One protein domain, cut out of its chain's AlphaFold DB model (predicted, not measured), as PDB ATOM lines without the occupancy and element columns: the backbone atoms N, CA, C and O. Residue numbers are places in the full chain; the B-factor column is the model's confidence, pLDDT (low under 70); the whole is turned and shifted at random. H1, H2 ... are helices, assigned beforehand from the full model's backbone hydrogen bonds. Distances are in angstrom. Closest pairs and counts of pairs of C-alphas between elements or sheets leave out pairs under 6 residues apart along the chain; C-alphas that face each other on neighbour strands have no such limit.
ATOM      1  N   ALA A  16     175.101 112.148 170.383       86.94
ATOM      2  CA  ALA A  16     175.604 113.352 171.033       86.94
ATOM      3  C   ALA A  16     174.716 114.598 170.822       86.94
ATOM      4  O   ALA A  16     174.757 115.495 171.665       86.94
ATOM      5  N   ARG A  17     173.948 114.701 169.722       82.44
ATOM      6  CA  ARG A  17     172.943 115.766 169.502       82.44
ATOM      7  C   ARG A  17     171.723 115.520 170.393       82.44
ATOM      8  O   ARG A  17     171.369 116.411 171.159       82.44
ATOM      9  N   ILE A  18     171.160 114.312 170.353       84.12
ATOM     10  CA  ILE A  18     169.989 113.901 171.142       84.12
ATOM     11  C   ILE A  18     170.257 114.124 172.638       84.12
ATOM     12  O   ILE A  18     169.502 114.846 173.276       84.12
ATOM     13  N   ARG A  19     171.411 113.692 173.168       88.56
ATOM     14  CA  ARG A  19     171.815 113.913 174.576       88.56
ATOM     15  C   ARG A  19     172.040 115.370 174.993       88.56
ATOM     16  O   ARG A  19     172.204 115.647 176.182       88.56
ATOM     17  N   ARG A  20     172.108 116.312 174.045       87.88
ATOM     18  CA  ARG A  20     172.053 117.757 174.342       87.88
ATOM     19  C   ARG A  20     170.617 118.271 174.310       87.88
ATOM     20  O   ARG A  20     170.275 119.076 175.168       87.88
ATOM     21  N   GLY A  21     169.804 117.768 173.381       86.06
ATOM     22  CA  GLY A  21     168.361 117.997 173.331       86.06
ATOM     23  C   GLY A  21     167.658 117.544 174.610       86.06
ATOM     24  O   GLY A  21     167.097 118.381 175.302       86.06
ATOM     25  N   GLU A  22     167.805 116.269 174.987       88.88
ATOM     26  CA  GLU A  22     167.324 115.676 176.249       88.88
ATOM     27  C   GLU A  22     167.553 116.614 177.444       88.88
ATOM     28  O   GLU A  22     166.620 116.976 178.151       88.88
ATOM     29  N   LYS A  23     168.791 117.094 177.626       92.88
ATOM     30  CA  LYS A  23     169.160 117.985 178.737       92.88
ATOM     31  C   LYS A  23     168.480 119.352 178.690       92.88
ATOM     32  O   LYS A  23     168.215 119.910 179.750       92.88
ATOM     33  N   LYS A  24     168.217 119.895 177.498       91.06
ATOM     34  CA  LYS A  24     167.464 121.146 177.333       91.06
ATOM     35  C   LYS A  24     165.976 120.939 177.598       91.06
ATOM     36  O   LYS A  24     165.396 121.740 178.316       91.06
ATOM     37  N   VAL A  25     165.395 119.842 177.110       90.00
ATOM     38  CA  VAL A  25     163.994 119.470 177.374       90.00
ATOM     39  C   VAL A  25     163.780 119.236 178.872       90.00
ATOM     40  O   VAL A  25     162.873 119.829 179.441       90.00
ATOM     41  N   TYR A  26     164.649 118.476 179.553       93.75
ATOM     42  CA  TYR A  26     164.559 118.284 181.008       93.75
ATOM     43  C   TYR A  26     164.666 119.606 181.784       93.75
ATOM     44  O   TYR A  26     163.912 119.813 182.730       93.75
ATOM     45  N   ALA A  27     165.565 120.512 181.383       94.69
ATOM     46  CA  ALA A  27     165.665 121.833 182.002       94.69
ATOM     47  C   ALA A  27     164.387 122.663 181.783       94.69
ATOM     48  O   ALA A  27     163.859 123.216 182.743       94.69
ATOM     49  N   GLY A  28     163.858 122.688 180.555       93.50
ATOM     50  CA  GLY A  28     162.619 123.388 180.218       93.50
ATOM     51  C   GLY A  28     161.400 122.853 180.969       93.50
ATOM     52  O   GLY A  28     160.616 123.642 181.487       93.50
ATOM     53  N   VAL A  29     161.277 121.527 181.108       93.81
ATOM     54  CA  VAL A  29     160.201 120.884 181.884       93.81
ATOM     55  C   VAL A  29     160.311 121.258 183.362       93.81
ATOM     56  O   VAL A  29     159.305 121.619 183.963       93.81
ATOM     57  N   ILE A  30     161.517 121.247 183.944       96.56
ATOM     58  CA  ILE A  30     161.724 121.677 185.336       96.56
ATOM     59  C   ILE A  30     161.328 123.150 185.513       96.56
ATOM     60  O   ILE A  30     160.584 123.456 186.441       96.56
ATOM     61  N   THR A  31     161.745 124.049 184.614       96.00
ATOM     62  CA  THR A  31     161.346 125.467 184.657       96.00
ATOM     63  C   THR A  31     159.829 125.636 184.542       96.00
ATOM     64  O   THR A  31     159.242 126.360 185.344       96.00
ATOM     65  N   ALA A  32     159.178 124.930 183.612       92.06
ATOM     66  CA  ALA A  32     157.727 124.978 183.455       92.06
ATOM     67  C   ALA A  32     156.981 124.442 184.689       92.06
ATOM     68  O   ALA A  32     155.988 125.032 185.112       92.06
ATOM     69  N   MET A  33     157.493 123.376 185.317       94.25
ATOM     70  CA  MET A  33     156.936 122.840 186.561       94.25
ATOM     71  C   MET A  33     157.112 123.816 187.726       94.25
ATOM     72  O   MET A  33     156.197 123.943 188.531       94.25
ATOM     73  N   THR A  34     158.245 124.522 187.827       95.50
ATOM     74  CA  THR A  34     158.442 125.562 188.852       95.50
ATOM     75  C   THR A  34     157.433 126.696 188.686       95.50
ATOM     76  O   THR A  34     156.719 126.990 189.638       95.50
ATOM     77  N   ILE A  35     157.297 127.252 187.476       92.81
ATOM     78  CA  ILE A  35     156.328 128.323 187.178       92.81
ATOM     79  C   ILE A  35     154.904 127.880 187.536       92.81
ATOM     80  O   ILE A  35     154.207 128.575 188.271       92.81
ATOM     81  N   TRP A  36     154.492 126.691 187.084       93.06
ATOM     82  CA  TRP A  36     153.170 126.152 187.396       93.06
ATOM     83  C   TRP A  36     152.941 125.961 188.902       93.06
ATOM     84  O   TRP A  36     151.915 126.393 189.422       93.06
ATOM     85  N   LEU A  37     153.896 125.356 189.618       91.06
ATOM     86  CA  LEU A  37     153.796 125.127 191.063       91.06
ATOM     87  C   LEU A  37     153.812 126.426 191.877       91.06
ATOM     88  O   LEU A  37     153.287 126.439 192.992       91.06
ATOM     89  N   ASP A  38     154.417 127.495 191.360       90.44
ATOM     90  CA  ASP A  38     154.402 128.818 191.979       90.44
ATOM     91  C   ASP A  38     153.044 129.506 191.761       90.44
ATOM     92  O   ASP A  38     152.412 129.886 192.748       90.44
ATOM     93  N   THR A  39     152.515 129.540 190.530       88.25
ATOM     94  CA  THR A  39     151.161 130.064 190.247       88.25
ATOM     95  C   THR A  39     150.067 129.277 190.976       88.25
ATOM     96  O   THR A  39     149.171 129.867 191.576       88.25
ATOM     97  N   ALA A  40     150.146 127.943 190.996       86.44
ATOM     98  CA  ALA A  40     149.198 127.103 191.730       86.44
ATOM     99  C   ALA A  40     149.219 127.408 193.236       86.44
ATOM    100  O   ALA A  40     148.168 127.492 193.864       86.44
ATOM    101  N   ARG A  41     150.402 127.637 193.821       88.25
ATOM    102  CA  ARG A  41     150.543 128.013 195.236       88.25
ATOM    103  C   ARG A  41     150.033 129.424 195.520       88.25
ATOM    104  O   ARG A  41     149.490 129.646 196.598       88.25
ATOM    105  N   GLN A  42     150.199 130.357 194.583       85.44
ATOM    106  CA  GLN A  42     149.655 131.710 194.698       85.44
ATOM    107  C   GLN A  42     148.124 131.688 194.738       85.44
ATOM    108  O   GLN A  42     147.547 132.256 195.660       85.44
ATOM    109  N   LEU A  43     147.487 130.962 193.814       83.25
ATOM    110  CA  LEU A  43     146.029 130.823 193.742       83.25
ATOM    111  C   LEU A  43     145.460 130.085 194.966       83.25
ATOM    112  O   LEU A  43     144.586 130.612 195.647       83.25
ATOM    113  N   VAL A  44     146.005 128.911 195.306       82.50
ATOM    114  CA  VAL A  44     145.504 128.071 196.414       82.50
ATOM    115  C   VAL A  44     145.645 128.746 197.785       82.50
ATOM    116  O   VAL A  44     144.841 128.488 198.677       82.50
ATOM    117  N   LEU A  45     146.657 129.603 197.980       81.56
ATOM    118  CA  LEU A  45     146.900 130.307 199.248       81.56
ATOM    119  C   LEU A  45     146.468 131.786 199.237       81.56
ATOM    120  O   LEU A  45     146.769 132.489 200.201       81.56
ATOM    121  N   GLY A  46     145.826 132.269 198.165       70.06
ATOM    122  CA  GLY A  46     145.422 133.674 198.015       70.06
ATOM    123  C   GLY A  46     146.577 134.660 198.221       70.06
ATOM    124  O   GLY A  46     146.487 135.544 199.070       70.06
ATOM    125  N   GLN A  47     147.705 134.457 197.531       68.75
ATOM    126  CA  GLN A  47     148.916 135.249 197.769       68.75
ATOM    127  C   GLN A  47     148.845 136.669 197.171       68.75
ATOM    128  O   GLN A  47     148.272 136.833 196.098       68.75
ATOM    129  N   ILE A  63     141.452 124.725 196.956       74.25
ATOM    130  CA  ILE A  63     142.056 123.652 196.161       74.25
ATOM    131  C   ILE A  63     141.509 123.646 194.721       74.25
ATOM    132  O   ILE A  63     142.221 123.222 193.811       74.25
ATOM    133  N   ASP A  64     140.287 124.131 194.487       71.69
ATOM    134  CA  ASP A  64     139.686 124.166 193.150       71.69
ATOM    135  C   ASP A  64     140.219 125.350 192.321       71.69
ATOM    136  O   ASP A  64     140.420 125.198 191.113       71.69
ATOM    137  N   ALA A  65     140.609 126.461 192.959       73.00
ATOM    138  CA  ALA A  65     141.347 127.563 192.322       73.00
ATOM    139  C   ALA A  65     142.670 127.117 191.661       73.00
ATOM    140  O   ALA A  65     143.148 127.761 190.722       73.00
ATOM    141  N   ALA A  66     143.239 125.971 192.063       73.62
ATOM    142  CA  ALA A  66     144.389 125.374 191.383       73.62
ATOM    143  C   ALA A  66     144.128 125.083 189.890       73.62
ATOM    144  O   ALA A  66     145.083 125.035 189.114       73.62
ATOM    145  N   GLN A  67     142.874 124.917 189.455       73.19
ATOM    146  CA  GLN A  67     142.544 124.636 188.052       73.19
ATOM    147  C   GLN A  67     142.953 125.788 187.113       73.19
ATOM    148  O   GLN A  67     143.489 125.530 186.035       73.19
ATOM    149  N   ALA A  68     142.829 127.049 187.550       72.56
ATOM    150  CA  ALA A  68     143.238 128.217 186.760       72.56
ATOM    151  C   ALA A  68     144.760 128.257 186.484       72.56
ATOM    152  O   ALA A  68     145.200 128.755 185.445       72.56
ATOM    153  N   SER A  69     145.580 127.639 187.347       79.56
ATOM    154  CA  SER A  69     147.033 127.536 187.134       79.56
ATOM    155  C   SER A  69     147.425 126.739 185.882       79.56
ATOM    156  O   SER A  69     148.542 126.891 185.384       79.56
ATOM    157  N   PHE A  70     146.527 125.915 185.325       75.81
ATOM    158  CA  PHE A  70     146.826 125.097 184.148       75.81
ATOM    159  C   PHE A  70     147.130 125.944 182.897       75.81
ATOM    160  O   PHE A  70     147.943 125.545 182.062       75.81
ATOM    161  N   ALA A  71     146.578 127.160 182.804       72.50
ATOM    162  CA  ALA A  71     146.942 128.115 181.756       72.50
ATOM    163  C   ALA A  71     148.408 128.585 181.873       72.50
ATOM    164  O   ALA A  71     149.076 128.794 180.861       72.50
ATOM    165  N   ALA A  72     148.943 128.711 183.094       78.06
ATOM    166  CA  ALA A  72     150.357 129.019 183.313       78.06
ATOM    167  C   ALA A  72     151.263 127.829 182.956       78.06
ATOM    168  O   ALA A  72     152.304 128.035 182.336       78.06
ATOM    169  N   TRP A  73     150.844 126.593 183.258       84.00
ATOM    170  CA  TRP A  73     151.543 125.377 182.820       84.00
ATOM    171  C   TRP A  73     151.643 125.285 181.291       84.00
ATOM    172  O   TRP A  73     152.745 125.132 180.767       84.00
ATOM    173  N   ALA A  74     150.524 125.451 180.576       73.62
ATOM    174  CA  ALA A  74     150.499 125.409 179.112       73.62
ATOM    175  C   ALA A  74     151.441 126.458 178.490       73.62
ATOM    176  O   ALA A  74     152.336 126.103 177.724       73.62
ATOM    177  N   ARG A  75     151.331 127.728 178.913       80.19
ATOM    178  CA  ARG A  75     152.227 128.809 178.455       80.19
ATOM    179  C   ARG A  75     153.700 128.530 178.777       80.19
ATOM    180  O   ARG A  75     154.575 128.860 177.982       80.19
ATOM    181  N   ALA A  76     154.001 127.911 179.917       86.31
ATOM    182  CA  ALA A  76     155.376 127.588 180.287       86.31
ATOM    183  C   ALA A  76     155.955 126.400 179.486       86.31
ATOM    184  O   ALA A  76     157.161 126.372 179.230       86.31
ATOM    185  N   LEU A  77     155.122 125.455 179.027       84.00
ATOM    186  CA  LEU A  77     155.531 124.432 178.054       84.00
ATOM    187  C   LEU A  77     155.888 125.063 176.698       84.00
ATOM    188  O   LEU A  77     156.985 124.814 176.192       84.00
ATOM    189  N   GLU A  78     155.019 125.925 176.158       79.94
ATOM    190  CA  GLU A  78     155.257 126.674 174.910       79.94
ATOM    191  C   GLU A  78     156.549 127.514 174.984       79.94
ATOM    192  O   GLU A  78     157.338 127.556 174.042       79.94
ATOM    193  N   GLN A  79     156.816 128.160 176.126       85.25
ATOM    194  CA  GLN A  79     157.966 129.060 176.289       85.25
ATOM    195  C   GLN A  79     159.297 128.356 176.607       85.25
ATOM    196  O   GLN A  79     160.361 128.926 176.345       85.25
ATOM    197  N   HIS A  80     159.283 127.148 177.185       89.25
ATOM    198  CA  HIS A  80     160.506 126.502 177.694       89.25
ATOM    199  C   HIS A  80     160.758 125.082 177.181       89.25
ATOM    200  O   HIS A  80     161.918 124.669 177.103       89.25
ATOM    201  N   VAL A  81     159.716 124.331 176.818       88.19
ATOM    202  CA  VAL A  81     159.836 122.931 176.381       88.19
ATOM    203  C   VAL A  81     159.822 122.827 174.860       88.19
ATOM    204  O   VAL A  81     160.731 122.217 174.291       88.19
ATOM    205  N   GLU A  82     158.869 123.469 174.183       82.56
ATOM    206  CA  GLU A  82     158.786 123.420 172.717       82.56
ATOM    207  C   GLU A  82     160.049 123.945 172.007       82.56
ATOM    208  O   GLU A  82     160.546 123.244 171.120       82.56
ATOM    209  N   PRO A  83     160.684 125.066 172.417       83.44
ATOM    210  CA  PRO A  83     161.909 125.544 171.773       83.44
ATOM    211  C   PRO A  83     163.086 124.575 171.959       83.44
ATOM    212  O   PRO A  83     163.938 124.441 171.078       83.44
ATOM    213  N   ALA A  84     163.126 123.851 173.084       86.31
ATOM    214  CA  ALA A  84     164.134 122.828 173.346       86.31
ATOM    215  C   ALA A  84     163.929 121.573 172.476       86.31
ATOM    216  O   ALA A  84     164.909 120.994 172.001       86.31
ATOM    217  N   ILE A  85     162.675 121.178 172.226       83.00
ATOM    218  CA  ILE A  85     162.317 120.105 171.283       83.00
ATOM    219  C   ILE A  85     162.647 120.536 169.842       83.00
ATOM    220  O   ILE A  85     163.281 119.776 169.103       83.00
ATOM    221  N   ALA A  86     162.298 121.766 169.459       79.69
ATOM    222  CA  ALA A  86     162.565 122.324 168.136       79.69
ATOM    223  C   ALA A  86     164.072 122.402 167.827       79.69
ATOM    224  O   ALA A  86     164.495 121.982 166.748       79.69
ATOM    225  N   GLU A  87     164.914 122.835 168.774       80.38
ATOM    226  CA  GLU A  87     166.377 122.813 168.602       80.38
ATOM    227  C   GLU A  87     166.937 121.377 168.535       80.38
ATOM    228  O   GLU A  87     167.871 121.099 167.778       80.38
ATOM    229  N   ALA A  88     166.380 120.451 169.320       79.75
ATOM    230  CA  ALA A  88     166.850 119.070 169.382       79.75
ATOM    231  C   ALA A  88     166.555 118.271 168.100       79.75
ATOM    232  O   ALA A  88     167.412 117.504 167.644       79.75
ATOM    233  N   PHE A  89     165.355 118.449 167.536       76.00
ATOM    234  CA  PHE A  89     164.806 117.586 166.486       76.00
ATOM    235  C   PHE A  89     164.373 118.324 165.211       76.00
ATOM    236  O   PHE A  89     164.429 117.719 164.141       76.00
ATOM    237  N   GLY A  90     163.994 119.603 165.279       73.56
ATOM    238  CA  GLY A  90     163.326 120.331 164.188       73.56
ATOM    239  C   GLY A  90     164.119 120.381 162.879       73.56
ATOM    240  O   GLY A  90     163.592 120.009 161.834       73.56
ATOM    241  N   GLU A  91     165.411 120.737 162.925       73.56
ATOM    242  CA  GLU A  91     166.290 120.728 161.736       73.56
ATOM    243  C   GLU A  91     166.331 119.337 161.076       73.56
ATOM    244  O   GLU A  91     166.241 119.213 159.854       73.56
ATOM    245  N   ALA A  92     166.449 118.281 161.888       72.56
ATOM    246  CA  ALA A  92     166.558 116.906 161.411       72.56
ATOM    247  C   ALA A  92     165.224 116.383 160.856       72.56
ATOM    248  O   ALA A  92     165.219 115.723 159.819       72.56
ATOM    249  N   PHE A  93     164.104 116.719 161.500       72.38
ATOM    250  CA  PHE A  93     162.762 116.379 161.034       72.38
ATOM    251  C   PHE A  93     162.442 117.096 159.715       72.38
ATOM    252  O   PHE A  93     162.090 116.445 158.738       72.38
ATOM    253  N   ALA A  94     162.683 118.407 159.624       70.62
ATOM    254  CA  ALA A  94     162.488 119.171 158.393       70.62
ATOM    255  C   ALA A  94     163.429 118.721 157.257       70.62
ATOM    256  O   ALA A  94     163.055 118.750 156.084       70.62
ATOM    257  N   ALA A  95     164.658 118.292 157.565       72.31
ATOM    258  CA  ALA A  95     165.550 117.678 156.579       72.31
ATOM    259  C   ALA A  95     165.016 116.321 156.085       72.31
ATOM    260  O   ALA A  95     164.978 116.098 154.877       72.31
ATOM    261  N   GLN A  96     164.556 115.451 156.992       73.31
ATOM    262  CA  GLN A  96     163.999 114.142 156.645       73.31
ATOM    263  C   GLN A  96     162.698 114.269 155.838       73.31
ATOM    264  O   GLN A  96     162.565 113.627 154.801       73.31
ATOM    265  N   SER A  97     161.775 115.143 156.248       71.25
ATOM    266  CA  SER A  97     160.510 115.382 155.540       71.25
ATOM    267  C   SER A  97     160.713 115.995 154.151       71.25
ATOM    268  O   SER A  97     159.920 115.728 153.257       71.25
ATOM    269  N   ARG A  98     161.789 116.756 153.907       72.50
ATOM    270  CA  ARG A  98     162.142 117.224 152.548       72.50
ATOM    271  C   ARG A  98     162.858 116.172 151.688       72.50
ATOM    272  O   ARG A  98     163.034 116.402 150.496       72.50
ATOM    273  N   ALA A  99     163.292 115.055 152.274       75.50
ATOM    274  CA  ALA A  99     164.069 114.010 151.604       75.50
ATOM    275  C   ALA A  99     163.325 112.666 151.460       75.50
ATOM    276  O   ALA A  99     163.871 111.738 150.866       75.50
ATOM    277  N   ALA A 100     162.118 112.538 152.015       74.06
ATOM    278  CA  ALA A 100     161.301 111.332 151.917       74.06
ATOM    279  C   ALA A 100     160.516 111.284 150.593       74.06
ATOM    280  O   ALA A 100     159.875 112.265 150.223       74.06
ATOM    281  N   ASP A 101     160.518 110.123 149.924       74.81
ATOM    282  CA  ASP A 101     159.807 109.900 148.649       74.81
ATOM    283  C   ASP A 101     158.281 110.105 148.759       74.81
ATOM    284  O   ASP A 101     157.622 110.431 147.774       74.81
ATOM    285  N   ILE A 102     157.725 109.929 149.963       79.25
ATOM    286  CA  ILE A 102     156.350 110.286 150.325       79.25
ATOM    287  C   ILE A 102     156.444 111.213 151.540       79.25
ATOM    288  O   ILE A 102     156.999 110.828 152.570       79.25
ATOM    289  N   SER A 103     155.936 112.440 151.414       79.44
ATOM    290  CA  SER A 103     156.057 113.475 152.446       79.44
ATOM    291  C   SER A 103     154.836 114.395 152.482       79.44
ATOM    292  O   SER A 103     154.487 114.951 151.435       79.44
ATOM    293  N   PRO A 104     154.245 114.665 153.667       79.19
ATOM    294  CA  PRO A 104     153.159 115.631 153.813       79.19
ATOM    295  C   PRO A 104     153.497 117.022 153.274       79.19
ATOM    296  O   PRO A 104     152.609 117.687 152.757       79.19
ATOM    297  N   VAL A 105     154.768 117.446 153.327       80.00
ATOM    298  CA  VAL A 105     155.197 118.789 152.891       80.00
ATOM    299  C   VAL A 105     154.943 119.001 151.396       80.00
ATOM    300  O   VAL A 105     154.412 120.034 151.002       80.00
ATOM    301  N   HIS A 106     155.229 118.001 150.558       83.50
ATOM    302  CA  HIS A 106     154.978 118.115 149.119       83.50
ATOM    303  C   HIS A 106     153.474 118.207 148.805       83.50
ATOM    304  O   HIS A 106     153.051 118.973 147.938       83.50
ATOM    305  N   TYR A 107     152.646 117.471 149.551       86.62
ATOM    306  CA  TYR A 107     151.196 117.530 149.393       86.62
ATOM    307  C   TYR A 107     150.570 118.787 150.021       86.62
ATOM    308  O   TYR A 107     149.544 119.243 149.526       86.62
ATOM    309  N   GLN A 108     151.184 119.383 151.050       88.50
ATOM    310  CA  GLN A 108     150.828 120.703 151.590       88.50
ATOM    311  C   GLN A 108     151.064 121.801 150.542       88.50
ATOM    312  O   GLN A 108     150.165 122.598 150.273       88.50
ATOM    313  N   GLU A 109     152.235 121.795 149.896       86.38
ATOM    314  CA  GLU A 109     152.564 122.699 148.786       86.38
ATOM    315  C   GLU A 109     151.584 122.530 147.614       86.38
ATOM    316  O   GLU A 109     151.040 123.517 147.114       86.38
ATOM    317  N   HIS A 110     151.294 121.285 147.217       86.00
ATOM    318  CA  HIS A 110     150.312 120.989 146.173       86.00
ATOM    319  C   HIS A 110     148.897 121.449 146.557       86.00
ATOM    320  O   HIS A 110     148.228 122.091 145.751       86.00
ATOM    321  N   HIS A 111     148.434 121.159 147.779       86.88
ATOM    322  CA  HIS A 111     147.127 121.603 148.274       86.88
ATOM    323  C   HIS A 111     147.007 123.122 148.153       86.88
ATOM    324  O   HIS A 111     146.120 123.615 147.459       86.88
ATOM    325  N   MET A 112     147.955 123.851 148.742       87.31
ATOM    326  CA  MET A 112     147.987 125.311 148.746       87.31
ATOM    327  C   MET A 112     148.039 125.899 147.322       87.31
ATOM    328  O   MET A 112     147.380 126.900 147.052       87.31
ATOM    329  N   ALA A 113     148.740 125.250 146.383       84.88
ATOM    330  CA  ALA A 113     148.763 125.628 144.964       84.88
ATOM    331  C   ALA A 113     147.469 125.302 144.185       84.88
ATOM    332  O   ALA A 113     147.251 125.872 143.117       84.88
ATOM    333  N   THR A 114     146.617 124.400 144.689       83.44
ATOM    334  CA  THR A 114     145.331 124.023 144.060       83.44
ATOM    335  C   THR A 114     144.096 124.672 144.683       83.44
ATOM    336  O   THR A 114     143.043 124.687 144.048       83.44
ATOM    337  N   VAL A 115     144.197 125.235 145.890       81.81
ATOM    338  CA  VAL A 115     143.112 126.018 146.498       81.81
ATOM    339  C   VAL A 115     142.954 127.347 145.754       81.81
ATOM    340  O   VAL A 115     143.920 128.086 145.557       81.81
ATOM    341  N   HIS A 116     141.723 127.632 145.330       75.75
ATOM    342  CA  HIS A 116     141.314 128.908 144.739       75.75
ATOM    343  C   HIS A 116     141.014 129.954 145.819       75.75
ATOM    344  O   HIS A 116     140.750 129.601 146.970       75.75
ATOM    345  N   ASP A 117     141.000 131.234 145.436       77.12
ATOM    346  CA  ASP A 117     140.640 132.326 146.344       77.12
ATOM    347  C   ASP A 117     139.257 132.093 146.988       77.12
ATOM    348  O   ASP A 117     138.237 131.909 146.315       77.12
ATOM    349  N   ARG A 118     139.248 132.077 148.323       76.88
ATOM    350  CA  ARG A 118     138.065 131.917 149.180       76.88
ATOM    351  C   ARG A 118     137.864 133.093 150.142       76.88
ATOM    352  O   ARG A 118     136.957 133.062 150.977       76.88
ATOM    353  N   LEU A 119     138.663 134.151 150.013       81.88
ATOM    354  CA  LEU A 119     138.686 135.321 150.888       81.88
ATOM    355  C   LEU A 119     137.608 136.351 150.501       81.88
ATOM    356  O   LEU A 119     137.889 137.524 150.310       81.88
ATOM    357  N   LYS A 120     136.338 135.923 150.461       77.19
ATOM    358  CA  LYS A 120     135.172 136.668 149.920       77.19
ATOM    359  C   LYS A 120     134.890 138.078 150.477       77.19
ATOM    360  O   LYS A 120     134.055 138.772 149.910       77.19
ATOM    361  N   ILE A 121     135.515 138.480 151.584       79.25
ATOM    362  CA  ILE A 121     135.389 139.831 152.178       79.25
ATOM    363  C   ILE A 121     136.582 140.747 151.844       79.25
ATOM    364  O   ILE A 121     136.631 141.889 152.295       79.25
ATOM    365  N   TRP A 122     137.551 140.237 151.086       81.62
ATOM    366  CA  TRP A 122     138.781 140.904 150.671       81.62
ATOM    367  C   TRP A 122     138.759 141.156 149.151       81.62
ATOM    368  O   TRP A 122     137.917 140.589 148.451       81.62
ATOM    369  N   PRO A 123     139.652 142.009 148.613       80.06
ATOM    370  CA  PRO A 123     139.782 142.192 147.169       80.06
ATOM    371  C   PRO A 123     140.094 140.877 146.438       80.06
ATOM    372  O   PRO A 123     140.824 140.035 146.955       80.06
ATOM    373  N   GLU A 124     139.578 140.725 145.217       79.81
ATOM    374  CA  GLU A 124     139.870 139.578 144.349       79.81
ATOM    375  C   GLU A 124     141.388 139.427 144.141       79.81
ATOM    376  O   GLU A 124     142.051 140.363 143.688       79.81
ATOM    377  N   GLY A 125     141.941 138.259 144.484       82.62
ATOM    378  CA  GLY A 125     143.378 137.994 144.426       82.62
ATOM    379  C   GLY A 125     144.116 138.193 145.754       82.62
ATOM    380  O   GLY A 125     145.296 137.857 145.832       82.62
ATOM    381  N   ALA A 126     143.452 138.645 146.824       86.25
ATOM    382  CA  ALA A 126     144.067 138.754 148.151       86.25
ATOM    383  C   ALA A 126     144.624 137.407 148.657       86.25
ATOM    384  O   ALA A 126     145.664 137.373 149.316       86.25
ATOM    385  N   PHE A 127     143.985 136.279 148.316       87.81
ATOM    386  CA  PHE A 127     144.545 134.959 148.626       87.81
ATOM    387  C   PHE A 127     145.770 134.621 147.762       87.81
ATOM    388  O   PHE A 127     146.716 134.007 148.252       87.81
ATOM    389  N   GLU A 128     145.785 135.047 146.498       88.44
ATOM    390  CA  GLU A 128     146.908 134.827 145.578       88.44
ATOM    391  C   GLU A 128     148.180 135.548 146.057       88.44
ATOM    392  O   GLU A 128     149.272 134.982 145.972       88.44
ATOM    393  N   GLU A 129     148.037 136.757 146.618       89.38
ATOM    394  CA  GLU A 129     149.129 137.526 147.236       89.38
ATOM    395  C   GLU A 129     149.601 136.922 148.571       89.38
ATOM    396  O   GLU A 129     150.802 136.890 148.845       89.38
ATOM    397  N   LEU A 130     148.684 136.378 149.381       90.50
ATOM    398  CA  LEU A 130     149.016 135.689 150.635       90.50
ATOM    399  C   LEU A 130     149.692 134.325 150.424       90.50
ATOM    400  O   LEU A 130     150.549 133.941 151.222       90.50
ATOM    401  N   ARG A 131     149.321 133.575 149.379       90.38
ATOM    402  CA  ARG A 131     149.764 132.187 149.159       90.38
ATOM    403  C   ARG A 131     151.288 131.968 149.278       90.38
ATOM    404  O   ARG A 131     151.668 131.059 150.018       90.38
ATOM    405  N   PRO A 132     152.180 132.726 148.602       90.31
ATOM    406  CA  PRO A 132     153.627 132.501 148.710       90.31
ATOM    407  C   PRO A 132     154.177 132.778 150.118       90.31
ATOM    408  O   PRO A 132     155.085 132.085 150.569       90.31
ATOM    409  N   GLU A 133     153.605 133.751 150.826       91.12
ATOM    410  CA  GLU A 133     154.011 134.140 152.179       91.12
ATOM    411  C   GLU A 133     153.571 133.095 153.217       91.12
ATOM    412  O   GLU A 133     154.344 132.739 154.105       91.12
ATOM    413  N   LEU A 134     152.366 132.530 153.063       90.31
ATOM    414  CA  LEU A 134     151.891 131.399 153.869       90.31
ATOM    415  C   LEU A 134     152.722 130.129 153.618       90.31
ATOM    416  O   LEU A 134     153.053 129.421 154.568       90.31
ATOM    417  N   LEU A 135     153.102 129.857 152.362       88.44
ATOM    418  CA  LEU A 135     153.981 128.734 152.010       88.44
ATOM    419  C   LEU A 135     155.362 128.851 152.663       88.44
ATOM    420  O   LEU A 135     155.837 127.882 153.255       88.44
ATOM    421  N   GLU A 136     155.999 130.023 152.596       87.56
ATOM    422  CA  GLU A 136     157.288 130.229 153.265       87.56
ATOM    423  C   GLU A 136     157.145 130.106 154.789       87.56
ATOM    424  O   GLU A 136     157.958 129.434 155.422       87.56
ATOM    425  N   ALA A 137     156.092 130.678 155.381       87.44
ATOM    426  CA  ALA A 137     155.848 130.575 156.816       87.44
ATOM    427  C   ALA A 137     155.689 129.118 157.292       87.44
ATOM    428  O   ALA A 137     156.259 128.729 158.314       87.44
ATOM    429  N   MET A 138     154.987 128.283 156.514       84.81
ATOM    430  CA  MET A 138     154.893 126.838 156.754       84.81
ATOM    431  C   MET A 138     156.261 126.145 156.623       84.81
ATOM    432  O   MET A 138     156.622 125.343 157.482       84.81
ATOM    433  N   GLN A 139     157.059 126.475 155.601       80.06
ATOM    434  CA  GLN A 139     158.401 125.901 155.405       80.06
ATOM    435  C   GLN A 139     159.417 126.298 156.495       80.06
ATOM    436  O   GLN A 139     160.359 125.538 156.746       80.06
ATOM    437  N   GLN A 140     159.242 127.462 157.131       80.75
ATOM    438  CA  GLN A 140     160.058 127.929 158.262       80.75
ATOM    439  C   GLN A 140     159.481 127.536 159.637       80.75
ATOM    440  O   GLN A 140     160.140 127.770 160.648       80.75
ATOM    441  N   ASN A 141     158.292 126.918 159.684       77.56
ATOM    442  CA  ASN A 141     157.575 126.551 160.912       77.56
ATOM    443  C   ASN A 141     157.314 127.771 161.834       77.56
ATOM    444  O   ASN A 141     157.532 127.712 163.046       77.56
ATOM    445  N   GLU A 142     156.884 128.893 161.248       84.31
ATOM    446  CA  GLU A 142     156.575 130.135 161.974       84.31
ATOM    447  C   GLU A 142     155.332 130.008 162.877       84.31
ATOM    448  O   GLU A 142     154.424 129.220 162.599       84.31
ATOM    449  N   SER A 143     155.248 130.819 163.940       82.25
ATOM    450  CA  SER A 143     154.065 130.829 164.811       82.25
ATOM    451  C   SER A 143     152.833 131.418 164.107       82.25
ATOM    452  O   SER A 143     152.901 132.485 163.487       82.25
ATOM    453  N   ILE A 144     151.678 130.745 164.232       85.00
ATOM    454  CA  ILE A 144     150.382 131.302 163.800       85.00
ATOM    455  C   ILE A 144     150.114 132.587 164.583       85.00
ATOM    456  O   ILE A 144     149.908 133.651 164.003       85.00
ATOM    457  N   ASP A 145     150.166 132.473 165.905       81.44
ATOM    458  CA  ASP A 145     150.025 133.572 166.842       81.44
ATOM    459  C   ASP A 145     151.363 134.318 166.956       81.44
ATOM    460  O   ASP A 145     152.314 133.849 167.581       81.44
ATOM    461  N   GLY A 146     151.460 135.459 166.264       86.44
ATOM    462  CA  GLY A 146     152.695 136.227 166.096       86.44
ATOM    463  C   GLY A 146     153.098 136.345 164.627       86.44
ATOM    464  O   GLY A 146     152.538 137.162 163.895       86.44
ATOM    465  N   GLN A 147     154.083 135.557 164.192       90.44
ATOM    466  CA  GLN A 147     154.772 135.745 162.907       90.44
ATOM    467  C   GLN A 147     153.823 135.742 161.700       90.44
ATOM    468  O   GLN A 147     153.814 136.701 160.924       90.44
ATOM    469  N   ILE A 148     152.990 134.708 161.563       91.94
ATOM    470  CA  ILE A 148     152.050 134.577 160.442       91.94
ATOM    471  C   ILE A 148     150.962 135.650 160.518       91.94
ATOM    472  O   ILE A 148     150.665 136.272 159.496       91.94
ATOM    473  N   THR A 149     150.401 135.925 161.705       93.94
ATOM    474  CA  THR A 149     149.430 137.022 161.857       93.94
ATOM    475  C   THR A 149     150.005 138.360 161.403       93.94
ATOM    476  O   THR A 149     149.336 139.093 160.681       93.94
ATOM    477  N   ASP A 150     151.257 138.652 161.755       93.00
ATOM    478  CA  ASP A 150     151.933 139.896 161.400       93.00
ATOM    479  C   ASP A 150     152.295 139.955 159.897       93.00
ATOM    480  O   ASP A 150     152.339 141.046 159.325       93.00
ATOM    481  N   ARG A 151     152.533 138.812 159.228       94.19
ATOM    482  CA  ARG A 151     152.692 138.741 157.757       94.19
ATOM    483  C   ARG A 151     151.376 139.050 157.049       94.19
ATOM    484  O   ARG A 151     151.327 140.006 156.278       94.19
ATOM    485  N   ILE A 152     150.310 138.308 157.372       93.88
ATOM    486  CA  ILE A 152     148.961 138.517 156.814       93.88
ATOM    487  C   ILE A 152     148.522 139.971 157.010       93.88
ATOM    488  O   ILE A 152     148.001 140.590 156.084       93.88
ATOM    489  N   ALA A 153     148.785 140.537 158.193       94.12
ATOM    490  CA  ALA A 153     148.376 141.891 158.526       94.12
ATOM    491  C   ALA A 153     149.002 142.962 157.621       94.12
ATOM    492  O   ALA A 153     148.298 143.863 157.165       94.12
ATOM    493  N   ARG A 154     150.298 142.820 157.307       93.12
ATOM    494  CA  ARG A 154     151.017 143.722 156.395       93.12
ATOM    495  C   ARG A 154     150.601 143.553 154.935       93.12
ATOM    496  O   ARG A 154     150.585 144.542 154.211       93.12
ATOM    497  N   ILE A 155     150.292 142.328 154.504       93.06
ATOM    498  CA  ILE A 155     149.914 142.026 153.112       93.06
ATOM    499  C   ILE A 155     148.521 142.591 152.805       93.06
ATOM    500  O   ILE A 155     148.337 143.237 151.782       93.06
ATOM    501  N   LEU A 156     147.567 142.437 153.729       91.75
ATOM    502  CA  LEU A 156     146.205 142.968 153.587       91.75
ATOM    503  C   LEU A 156     146.048 144.443 154.034       91.75
ATOM    504  O   LEU A 156     144.931 144.955 154.046       91.75
ATOM    505  N   ASP A 157     147.133 145.118 154.446       92.75
ATOM    506  CA  ASP A 157     147.168 146.472 155.052       92.75
ATOM    507  C   ASP A 157     146.237 146.655 156.283       92.75
ATOM    508  O   ASP A 157     145.933 147.776 156.689       92.75
ATOM    509  N   ILE A 158     145.795 145.568 156.932       93.31
ATOM    510  CA  ILE A 158     144.797 145.610 158.024       93.31
ATOM    511  C   ILE A 158     145.342 146.145 159.352       93.31
ATOM    512  O   ILE A 158     144.560 146.575 160.196       93.31
ATOM    513  N   ASP A 159     146.664 146.187 159.534       95.31
ATOM    514  CA  ASP A 159     147.305 146.887 160.657       95.31
ATOM    515  C   ASP A 159     147.483 148.399 160.397       95.31
ATOM    516  O   ASP A 159     147.980 149.124 161.262       95.31
ATOM    517  N   ALA A 160     147.074 148.921 159.230       95.50
ATOM    518  CA  ALA A 160     147.203 150.342 158.906       95.50
ATOM    519  C   ALA A 160     146.504 151.300 159.888       95.50
ATOM    520  O   ALA A 160     147.084 152.360 160.146       95.50
ATOM    521  N   PRO A 161     145.319 151.000 160.465       95.19
ATOM    522  CA  PRO A 161     144.735 151.832 161.515       95.19
ATOM    523  C   PRO A 161     145.635 151.871 162.758       95.19
ATOM    524  O   PRO A 161     146.023 152.954 163.192       95.19
ATOM    525  N   THR A 162     146.082 150.711 163.250       96.06
ATOM    526  CA  THR A 162     146.987 150.593 164.406       96.06
ATOM    527  C   THR A 162     148.310 151.331 164.174       96.06
ATOM    528  O   THR A 162     148.775 152.068 165.044       96.06
ATOM    529  N   ARG A 163     148.891 151.219 162.968       95.75
ATOM    530  CA  ARG A 163     150.096 151.966 162.560       95.75
ATOM    531  C   ARG A 163     149.894 153.484 162.565       95.75
ATOM    532  O   ARG A 163     150.825 154.198 162.930       95.75
ATOM    533  N   ARG A 164     148.713 153.983 162.174       97.00
ATOM    534  CA  ARG A 164     148.382 155.423 162.221       97.00
ATOM    535  C   ARG A 164     148.236 155.898 163.664       97.00
ATOM    536  O   ARG A 164     148.934 156.828 164.048       97.00
ATOM    537  N   ILE A 165     147.453 155.189 164.478       96.44
ATOM    538  CA  ILE A 165     147.255 155.510 165.902       96.44
ATOM    539  C   ILE A 165     148.604 155.532 166.642       96.44
ATOM    540  O   ILE A 165     148.892 156.465 167.387       96.44
ATOM    541  N   ARG A 166     149.499 154.572 166.369       96.69
ATOM    542  CA  ARG A 166     150.857 154.540 166.939       96.69
ATOM    543  C   ARG A 166     151.740 155.717 166.496       96.69
ATOM    544  O   ARG A 166     152.591 156.164 167.270       96.69
ATOM    545  N   ALA A 167     151.553 156.234 165.281       97.31
ATOM    546  CA  ALA A 167     152.220 157.455 164.829       97.31
ATOM    547  C   ALA A 167     151.661 158.705 165.534       97.31
ATOM    548  O   ALA A 167     152.445 159.556 165.949       97.31
ATOM    549  N   ASP A 168     150.344 158.776 165.750       97.00
ATOM    550  CA  ASP A 168     149.705 159.858 166.510       97.00
ATOM    551  C   ASP A 168     150.139 159.847 167.989       97.00
ATOM    552  O   ASP A 168     150.489 160.894 168.529       97.00
ATOM    553  N   ILE A 169     150.227 158.670 168.626       96.44
ATOM    554  CA  ILE A 169     150.817 158.503 169.971       96.44
ATOM    555  C   ILE A 169     152.252 159.039 169.994       96.44
ATOM    556  O   ILE A 169     152.590 159.851 170.851       96.44
ATOM    557  N   SER A 170     153.076 158.651 169.013       97.50
ATOM    558  CA  SER A 170     154.476 159.096 168.916       97.50
ATOM    559  C   SER A 170     154.606 160.617 168.745       97.50
ATOM    560  O   SER A 170     155.575 161.208 169.221       97.50
ATOM    561  N   ALA A 171     153.639 161.264 168.085       97.12
ATOM    562  CA  ALA A 171     153.579 162.719 167.970       97.12
ATOM    563  C   ALA A 171     153.193 163.386 169.303       97.12
ATOM    564  O   ALA A 171     153.824 164.366 169.690       97.12
ATOM    565  N   ILE A 172     152.225 162.824 170.038       96.12
ATOM    566  CA  ILE A 172     151.832 163.316 171.370       96.12
ATOM    567  C   ILE A 172     152.949 163.125 172.402       96.12
ATOM    568  O   ILE A 172     153.179 164.011 173.219       96.12
ATOM    569  N   ASP A 173     153.693 162.018 172.357       96.94
ATOM    570  CA  ASP A 173     154.857 161.825 173.229       96.94
ATOM    571  C   ASP A 173     155.989 162.817 172.922       96.94
ATOM    572  O   ASP A 173     156.658 163.279 173.845       96.94
ATOM    573  N   ALA A 174     156.172 163.210 171.656       96.81
ATOM    574  CA  ALA A 174     157.097 164.283 171.291       96.81
ATOM    575  C   ALA A 174     156.618 165.664 171.785       96.81
ATOM    576  O   ALA A 174     157.428 166.441 172.284       96.81
ATOM    577  N   GLU A 175     155.315 165.949 171.706       95.44
ATOM    578  CA  GLU A 175     154.692 167.195 172.181       95.44
ATOM    579  C   GLU A 175     154.746 167.324 173.719       95.44
ATOM    580  O   GLU A 175     155.053 168.392 174.244       95.44
ATOM    581  N   ILE A 176     154.544 166.220 174.450       94.06
ATOM    582  CA  ILE A 176     154.710 166.142 175.916       94.06
ATOM    583  C   ILE A 176     156.187 166.281 176.336       94.06
ATOM    584  O   ILE A 176     156.464 166.722 177.454       94.06
ATOM    585  N   ALA A 177     157.133 165.897 175.473       95.00
ATOM    586  CA  ALA A 177     158.569 165.960 175.746       95.00
ATOM    587  C   ALA A 177     159.231 167.304 175.378       95.00
ATOM    588  O   ALA A 177     160.370 167.536 175.795       95.00
ATOM    589  N   ASP A 178     158.563 168.180 174.617       95.38
ATOM    590  CA  ASP A 178     159.091 169.502 174.258       95.38
ATOM    591  C   ASP A 178     159.055 170.461 175.474       95.38
ATOM    592  O   ASP A 178     157.984 170.707 176.039       95.38
ATOM    593  N   PRO A 179     160.200 171.030 175.910       92.75
ATOM    594  CA  PRO A 179     160.246 171.978 177.023       92.75
ATOM    595  C   PRO A 179     159.464 173.287 176.820       92.75
ATOM    596  O   PRO A 179     159.251 173.998 177.805       92.75
ATOM    597  N   GLU A 180     159.083 173.631 175.584       94.31
ATOM    598  CA  GLU A 180     158.321 174.847 175.258       94.31
ATOM    599  C   GLU A 180     156.785 174.641 175.311       94.31
ATOM    600  O   GLU A 180     156.043 175.623 175.236       94.31
ATOM    601  N   THR A 181     156.291 173.402 175.472       91.94
ATOM    602  CA  THR A 181     154.850 173.076 175.562       91.94
ATOM    603  C   THR A 181     154.197 173.648 176.830       91.94
ATOM    604  O   THR A 181     154.786 173.632 177.917       91.94
ATOM    605  N   ASP A 182     152.953 174.138 176.723       93.88
ATOM    606  CA  ASP A 182     152.243 174.730 177.864       93.88
ATOM    607  C   ASP A 182     151.905 173.678 178.936       93.88
ATOM    608  O   ASP A 182     151.350 172.606 178.680       93.88
ATOM    609  N   ARG A 183     152.204 174.017 180.191       89.81
ATOM    610  CA  ARG A 183     151.956 173.171 181.361       89.81
ATOM    611  C   ARG A 183     150.472 172.976 181.651       89.81
ATOM    612  O   ARG A 183     150.127 171.972 182.271       89.81
ATOM    613  N   GLU A 184     149.614 173.901 181.221       91.88
ATOM    614  CA  GLU A 184     148.157 173.740 181.319       91.88
ATOM    615  C   GLU A 184     147.605 172.771 180.250       91.88
ATOM    616  O   GLU A 184     146.528 172.207 180.436       91.88
ATOM    617  N   GLU A 185     148.367 172.491 179.183       92.19
ATOM    618  CA  GLU A 185     147.975 171.609 178.072       92.19
ATOM    619  C   GLU A 185     148.454 170.152 178.261       92.19
ATOM    620  O   GLU A 185     147.766 169.211 177.855       92.19
ATOM    621  N   ILE A 186     149.560 169.928 178.988       91.25
ATOM    622  CA  ILE A 186     150.091 168.584 179.321       91.25
ATOM    623  C   ILE A 186     149.026 167.601 179.874       91.25
ATOM    624  O   ILE A 186     149.038 166.440 179.454       91.25
ATOM    625  N   PRO A 187     148.096 167.976 180.782       93.62
ATOM    626  CA  PRO A 187     147.050 167.061 181.250       93.62
ATOM    627  C   PRO A 187     146.102 166.605 180.132       93.62
ATOM    628  O   PRO A 187     145.705 165.439 180.098       93.62
ATOM    629  N   PHE A 188     145.775 167.497 179.190       92.88
ATOM    630  CA  PHE A 188     144.944 167.178 178.029       92.88
ATOM    631  C   PHE A 188     145.690 166.267 177.046       92.88
ATOM    632  O   PHE A 188     145.130 165.263 176.605       92.88
ATOM    633  N   LEU A 189     146.972 166.543 176.778       93.69
ATOM    634  CA  LEU A 189     147.827 165.682 175.953       93.69
ATOM    635  C   LEU A 189     147.949 164.267 176.542       93.69
ATOM    636  O   LEU A 189     147.805 163.287 175.813       93.69
ATOM    637  N   LYS A 190     148.114 164.134 177.867       92.81
ATOM    638  CA  LYS A 190     148.107 162.827 178.553       92.81
ATOM    639  C   LYS A 190     146.771 162.090 178.408       92.81
ATOM    640  O   LYS A 190     146.782 160.900 178.107       92.81
ATOM    641  N   GLY A 191     145.640 162.783 178.570       92.00
ATOM    642  CA  GLY A 191     144.308 162.199 178.365       92.00
ATOM    643  C   GLY A 191     144.072 161.747 176.918       92.00
ATOM    644  O   GLY A 191     143.580 160.645 176.682       92.00
ATOM    645  N   LYS A 192     144.510 162.553 175.942       93.31
ATOM    646  CA  LYS A 192     144.492 162.198 174.515       93.31
ATOM    647  C   LYS A 192     145.373 160.978 174.229       93.31
ATOM    648  O   LYS A 192     144.940 160.087 173.508       93.31
ATOM    649  N   ARG A 193     146.573 160.904 174.820       96.38
ATOM    650  CA  ARG A 193     147.481 159.754 174.682       96.38
ATOM    651  C   ARG A 193     146.862 158.466 175.227       96.38
ATOM    652  O   ARG A 193     146.953 157.448 174.558       96.38
ATOM    653  N   LEU A 194     146.216 158.515 176.396       93.56
ATOM    654  CA  LEU A 194     145.497 157.364 176.958       93.56
ATOM    655  C   LEU A 194     144.373 156.904 176.016       93.56
ATOM    656  O   LEU A 194     144.337 155.747 175.629       93.56
ATOM    657  N   SER A 195     143.531 157.830 175.548       92.69
ATOM    658  CA  SER A 195     142.467 157.511 174.585       92.69
ATOM    659  C   SER A 195     142.996 156.914 173.272       92.69
ATOM    660  O   SER A 195     142.320 156.074 172.681       92.69
ATOM    661  N   LEU A 196     144.188 157.316 172.812       94.25
ATOM    662  CA  LEU A 196     144.843 156.711 171.649       94.25
ATOM    663  C   LEU A 196     145.405 155.310 171.942       94.25
ATOM    664  O   LEU A 196     145.382 154.479 171.041       94.25
ATOM    665  N   TRP A 197     145.877 155.018 173.160       94.00
ATOM    666  CA  TRP A 197     146.290 153.659 173.537       94.00
ATOM    667  C   TRP A 197     145.100 152.691 173.552       94.00
ATOM    668  O   TRP A 197     145.170 151.663 172.888       94.00
ATOM    669  N   ASN A 198     143.962 153.071 174.144       90.62
ATOM    670  CA  ASN A 198     142.738 152.261 174.075       90.62
ATOM    671  C   ASN A 198     142.350 151.940 172.613       90.62
ATOM    672  O   ASN A 198     142.216 150.776 172.246       90.62
ATOM    673  N   GLN A 199     142.304 152.957 171.740       92.25
ATOM    674  CA  GLN A 199     142.042 152.776 170.301       92.25
ATOM    675  C   GLN A 199     143.098 151.906 169.594       92.25
ATOM    676  O   GLN A 199     142.772 151.168 168.661       92.25
ATOM    677  N   HIS A 200     144.372 151.996 169.994       95.25
ATOM    678  CA  HIS A 200     145.446 151.151 169.470       95.25
ATOM    679  C   HIS A 200     145.197 149.683 169.818       95.25
ATOM    680  O   HIS A 200     145.339 148.828 168.945       95.25
ATOM    681  N   ASP A 201     144.790 149.394 171.052       92.00
ATOM    682  CA  ASP A 201     144.647 148.030 171.556       92.00
ATOM    683  C   ASP A 201     143.326 147.378 171.119       92.00
ATOM    684  O   ASP A 201     143.329 146.206 170.733       92.00
ATOM    685  N   GLU A 202     142.231 148.138 171.029       90.38
ATOM    686  CA  GLU A 202     141.001 147.758 170.307       90.38
ATOM    687  C   GLU A 202     141.324 147.375 168.848       90.38
ATOM    688  O   GLU A 202     141.034 146.265 168.386       90.38
ATOM    689  N   SER A 203     142.008 148.272 168.124       92.06
ATOM    690  CA  SER A 203     142.409 148.058 166.731       92.06
ATOM    691  C   SER A 203     143.355 146.862 166.572       92.06
ATOM    692  O   SER A 203     143.220 146.093 165.616       92.06
ATOM    693  N   GLN A 204     144.291 146.677 167.508       92.31
ATOM    694  CA  GLN A 204     145.242 145.570 167.492       92.31
ATOM    695  C   GLN A 204     144.544 144.222 167.683       92.31
ATOM    696  O   GLN A 204     144.851 143.268 166.967       92.31
ATOM    697  N   GLN A 205     143.599 144.130 168.619       90.75
ATOM    698  CA  GLN A 205     142.822 142.910 168.836       90.75
ATOM    699  C   GLN A 205     141.997 142.551 167.593       90.75
ATOM    700  O   GLN A 205     142.033 141.397 167.150       90.75
ATOM    701  N   GLN A 206     141.349 143.544 166.975       91.50
ATOM    702  CA  GLN A 206     140.542 143.365 165.768       91.50
ATOM    703  C   GLN A 206     141.351 142.763 164.605       91.50
ATOM    704  O   GLN A 206     140.967 141.717 164.066       91.50
ATOM    705  N   TRP A 207     142.489 143.361 164.218       93.31
ATOM    706  CA  TRP A 207     143.260 142.824 163.087       93.31
ATOM    707  C   TRP A 207     143.965 141.511 163.430       93.31
ATOM    708  O   TRP A 207     144.027 140.628 162.571       93.31
ATOM    709  N   ARG A 208     144.433 141.314 164.675       93.06
ATOM    710  CA  ARG A 208     145.033 140.031 165.092       93.06
ATOM    711  C   ARG A 208     144.024 138.890 165.004       93.06
ATOM    712  O   ARG A 208     144.381 137.808 164.547       93.06
ATOM    713  N   TRP A 209     142.765 139.122 165.374       90.69
ATOM    714  CA  TRP A 209     141.680 138.145 165.235       90.69
ATOM    715  C   TRP A 209     141.358 137.826 163.766       90.69
ATOM    716  O   TRP A 209     141.250 136.647 163.415       90.69
ATOM    717  N   LEU A 210     141.295 138.838 162.890       91.56
ATOM    718  CA  LEU A 210     141.115 138.646 161.441       91.56
ATOM    719  C   LEU A 210     142.267 137.833 160.831       91.56
ATOM    720  O   LEU A 210     142.031 136.817 160.174       91.56
ATOM    721  N   ALA A 211     143.511 138.232 161.098       93.31
ATOM    722  CA  ALA A 211     144.701 137.550 160.601       93.31
ATOM    723  C   ALA A 211     144.785 136.100 161.111       93.31
ATOM    724  O   ALA A 211     145.069 135.189 160.337       93.31
ATOM    725  N   ARG A 212     144.460 135.859 162.390       92.69
ATOM    726  CA  ARG A 212     144.434 134.527 163.019       92.69
ATOM    727  C   ARG A 212     143.382 133.618 162.384       92.69
ATOM    728  O   ARG A 212     143.662 132.445 162.143       92.69
ATOM    729  N   ARG A 213     142.189 134.151 162.089       91.56
ATOM    730  CA  ARG A 213     141.118 133.432 161.379       91.56
ATOM    731  C   ARG A 213     141.579 132.984 159.992       91.56
ATOM    732  O   ARG A 213     141.326 131.835 159.632       91.56
ATOM    733  N   ILE A 214     142.255 133.856 159.242       91.50
ATOM    734  CA  ILE A 214     142.819 133.526 157.924       91.50
ATOM    735  C   ILE A 214     143.913 132.464 158.088       91.50
ATOM    736  O   ILE A 214     143.769 131.369 157.552       91.50
ATOM    737  N   ALA A 215     144.928 132.720 158.921       91.69
ATOM    738  CA  ALA A 215     146.033 131.797 159.193       91.69
ATOM    739  C   ALA A 215     145.553 130.374 159.508       91.69
ATOM    740  O   ALA A 215     145.974 129.419 158.858       91.69
ATOM    741  N   ARG A 216     144.618 130.230 160.459       90.38
ATOM    742  CA  ARG A 216     144.073 128.926 160.863       90.38
ATOM    743  C   ARG A 216     143.215 128.279 159.775       90.38
ATOM    744  O   ARG A 216     143.219 127.063 159.675       90.38
ATOM    745  N   THR A 217     142.514 129.042 158.938       91.31
ATOM    746  CA  THR A 217     141.695 128.467 157.851       91.31
ATOM    747  C   THR A 217     142.556 127.979 156.681       91.31
ATOM    748  O   THR A 217     142.303 126.903 156.136       91.31
TER     749      THR A 217
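Overview. This is residues 16 to 47 and 63 to 217 of the 687 residues of the protein "ADP-ribosyltransferase exoenzyme" of Rhodococcus sp. (strain AD45) (UniProt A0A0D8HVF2). The model is a loose chain of helices in two lobes: in one, H2 runs back along the long helix H1 and H3 crosses H1 with residues 84 to 89 before it turns away at a kink near residue 89; in the other, H4, H5 and H6 fold back and forth, and H7 and H8 form a long helical hairpin that reaches away as an arm. The last part of H8 crosses H6, while between the lobes H3 and H4 come close only near Ser 97 and Val 105. The printed part has 187 residues with eight named helices, H1 to H8 in order, and no named strand; the class is all helix. The whole is loose, with a radius of gyration of the C-alphas of 23.0 A and spans of 71 by 56 by 35 A.

Arrangement. H1, residues 16 to 44, touches H2, residues 64 to 80, at a shallow tilt of 27 degrees, opposite ways; their closest C-alphas, of Gly 28 and His 80, are 4.5 A apart. Residues 17 to 28 of H1 touch H3, residues 82 to 97, through its residues 84 to 89, at a steep tilt of 40 degrees; the closest C-alphas, of Gly 21 and Ala 88, are 4.4 A apart. H2 and H3 meet only through their link. H3 and H4, residues 104 to 114, are close but not clearly touching, with C-alphas 97 and 105 at 6.8 A. H4 and H5, residues 126 to 140, form a hairpin at a shallow tilt of 8 degrees, closest at the C-alphas of Glu 109 and Leu 135, 7.0 A. H5 and H6, residues 144 to 155, form another at 37 degrees, only just steep, closest at the C-alphas of Ala 137 and Ile 148, 6.6 A. H7, residues 160 to 177, and H8, residues 186 to 217, form a hairpin at a shallow tilt of 23 degrees, closest at the C-alphas of Thr 162 and His 200, 5.3 A. Residues 207 to 216 of H8 touch H6, about perpendicular at 79 degrees; the C-alphas of Thr 149 and Ala 211, the closest, are 4.9 A apart. Every O i to N i+4 pair is within hydrogen-bond range in H4, H7 and H8; the figures are 23 of 25 in H1, 8 of 13 in H2, 10 of 12 in H3, 9 of 11 in H5 and 6 of 8 in H6.

Along the chain. H1 begins at C-alpha 16, (175.604, 113.352, 171.033), and is 42.0 A long. H2 is 26.0 A, H7 25.6 A and H8 46.3 A, ending at C-alpha 217, (141.695, 128.467, 157.851). H3 has a kink of 56 degrees near residue 89.

Size, cuts and confidence. The C-alphas of Asp 101 and Glu 184, the two farthest apart, are 72.7 A apart. Residues 48 to 62 are not printed; C-alphas 47 and 63 are 13.6 A apart across the cut. The link from H4 to H5 is long. Residue 47 alone is under pLDDT 70.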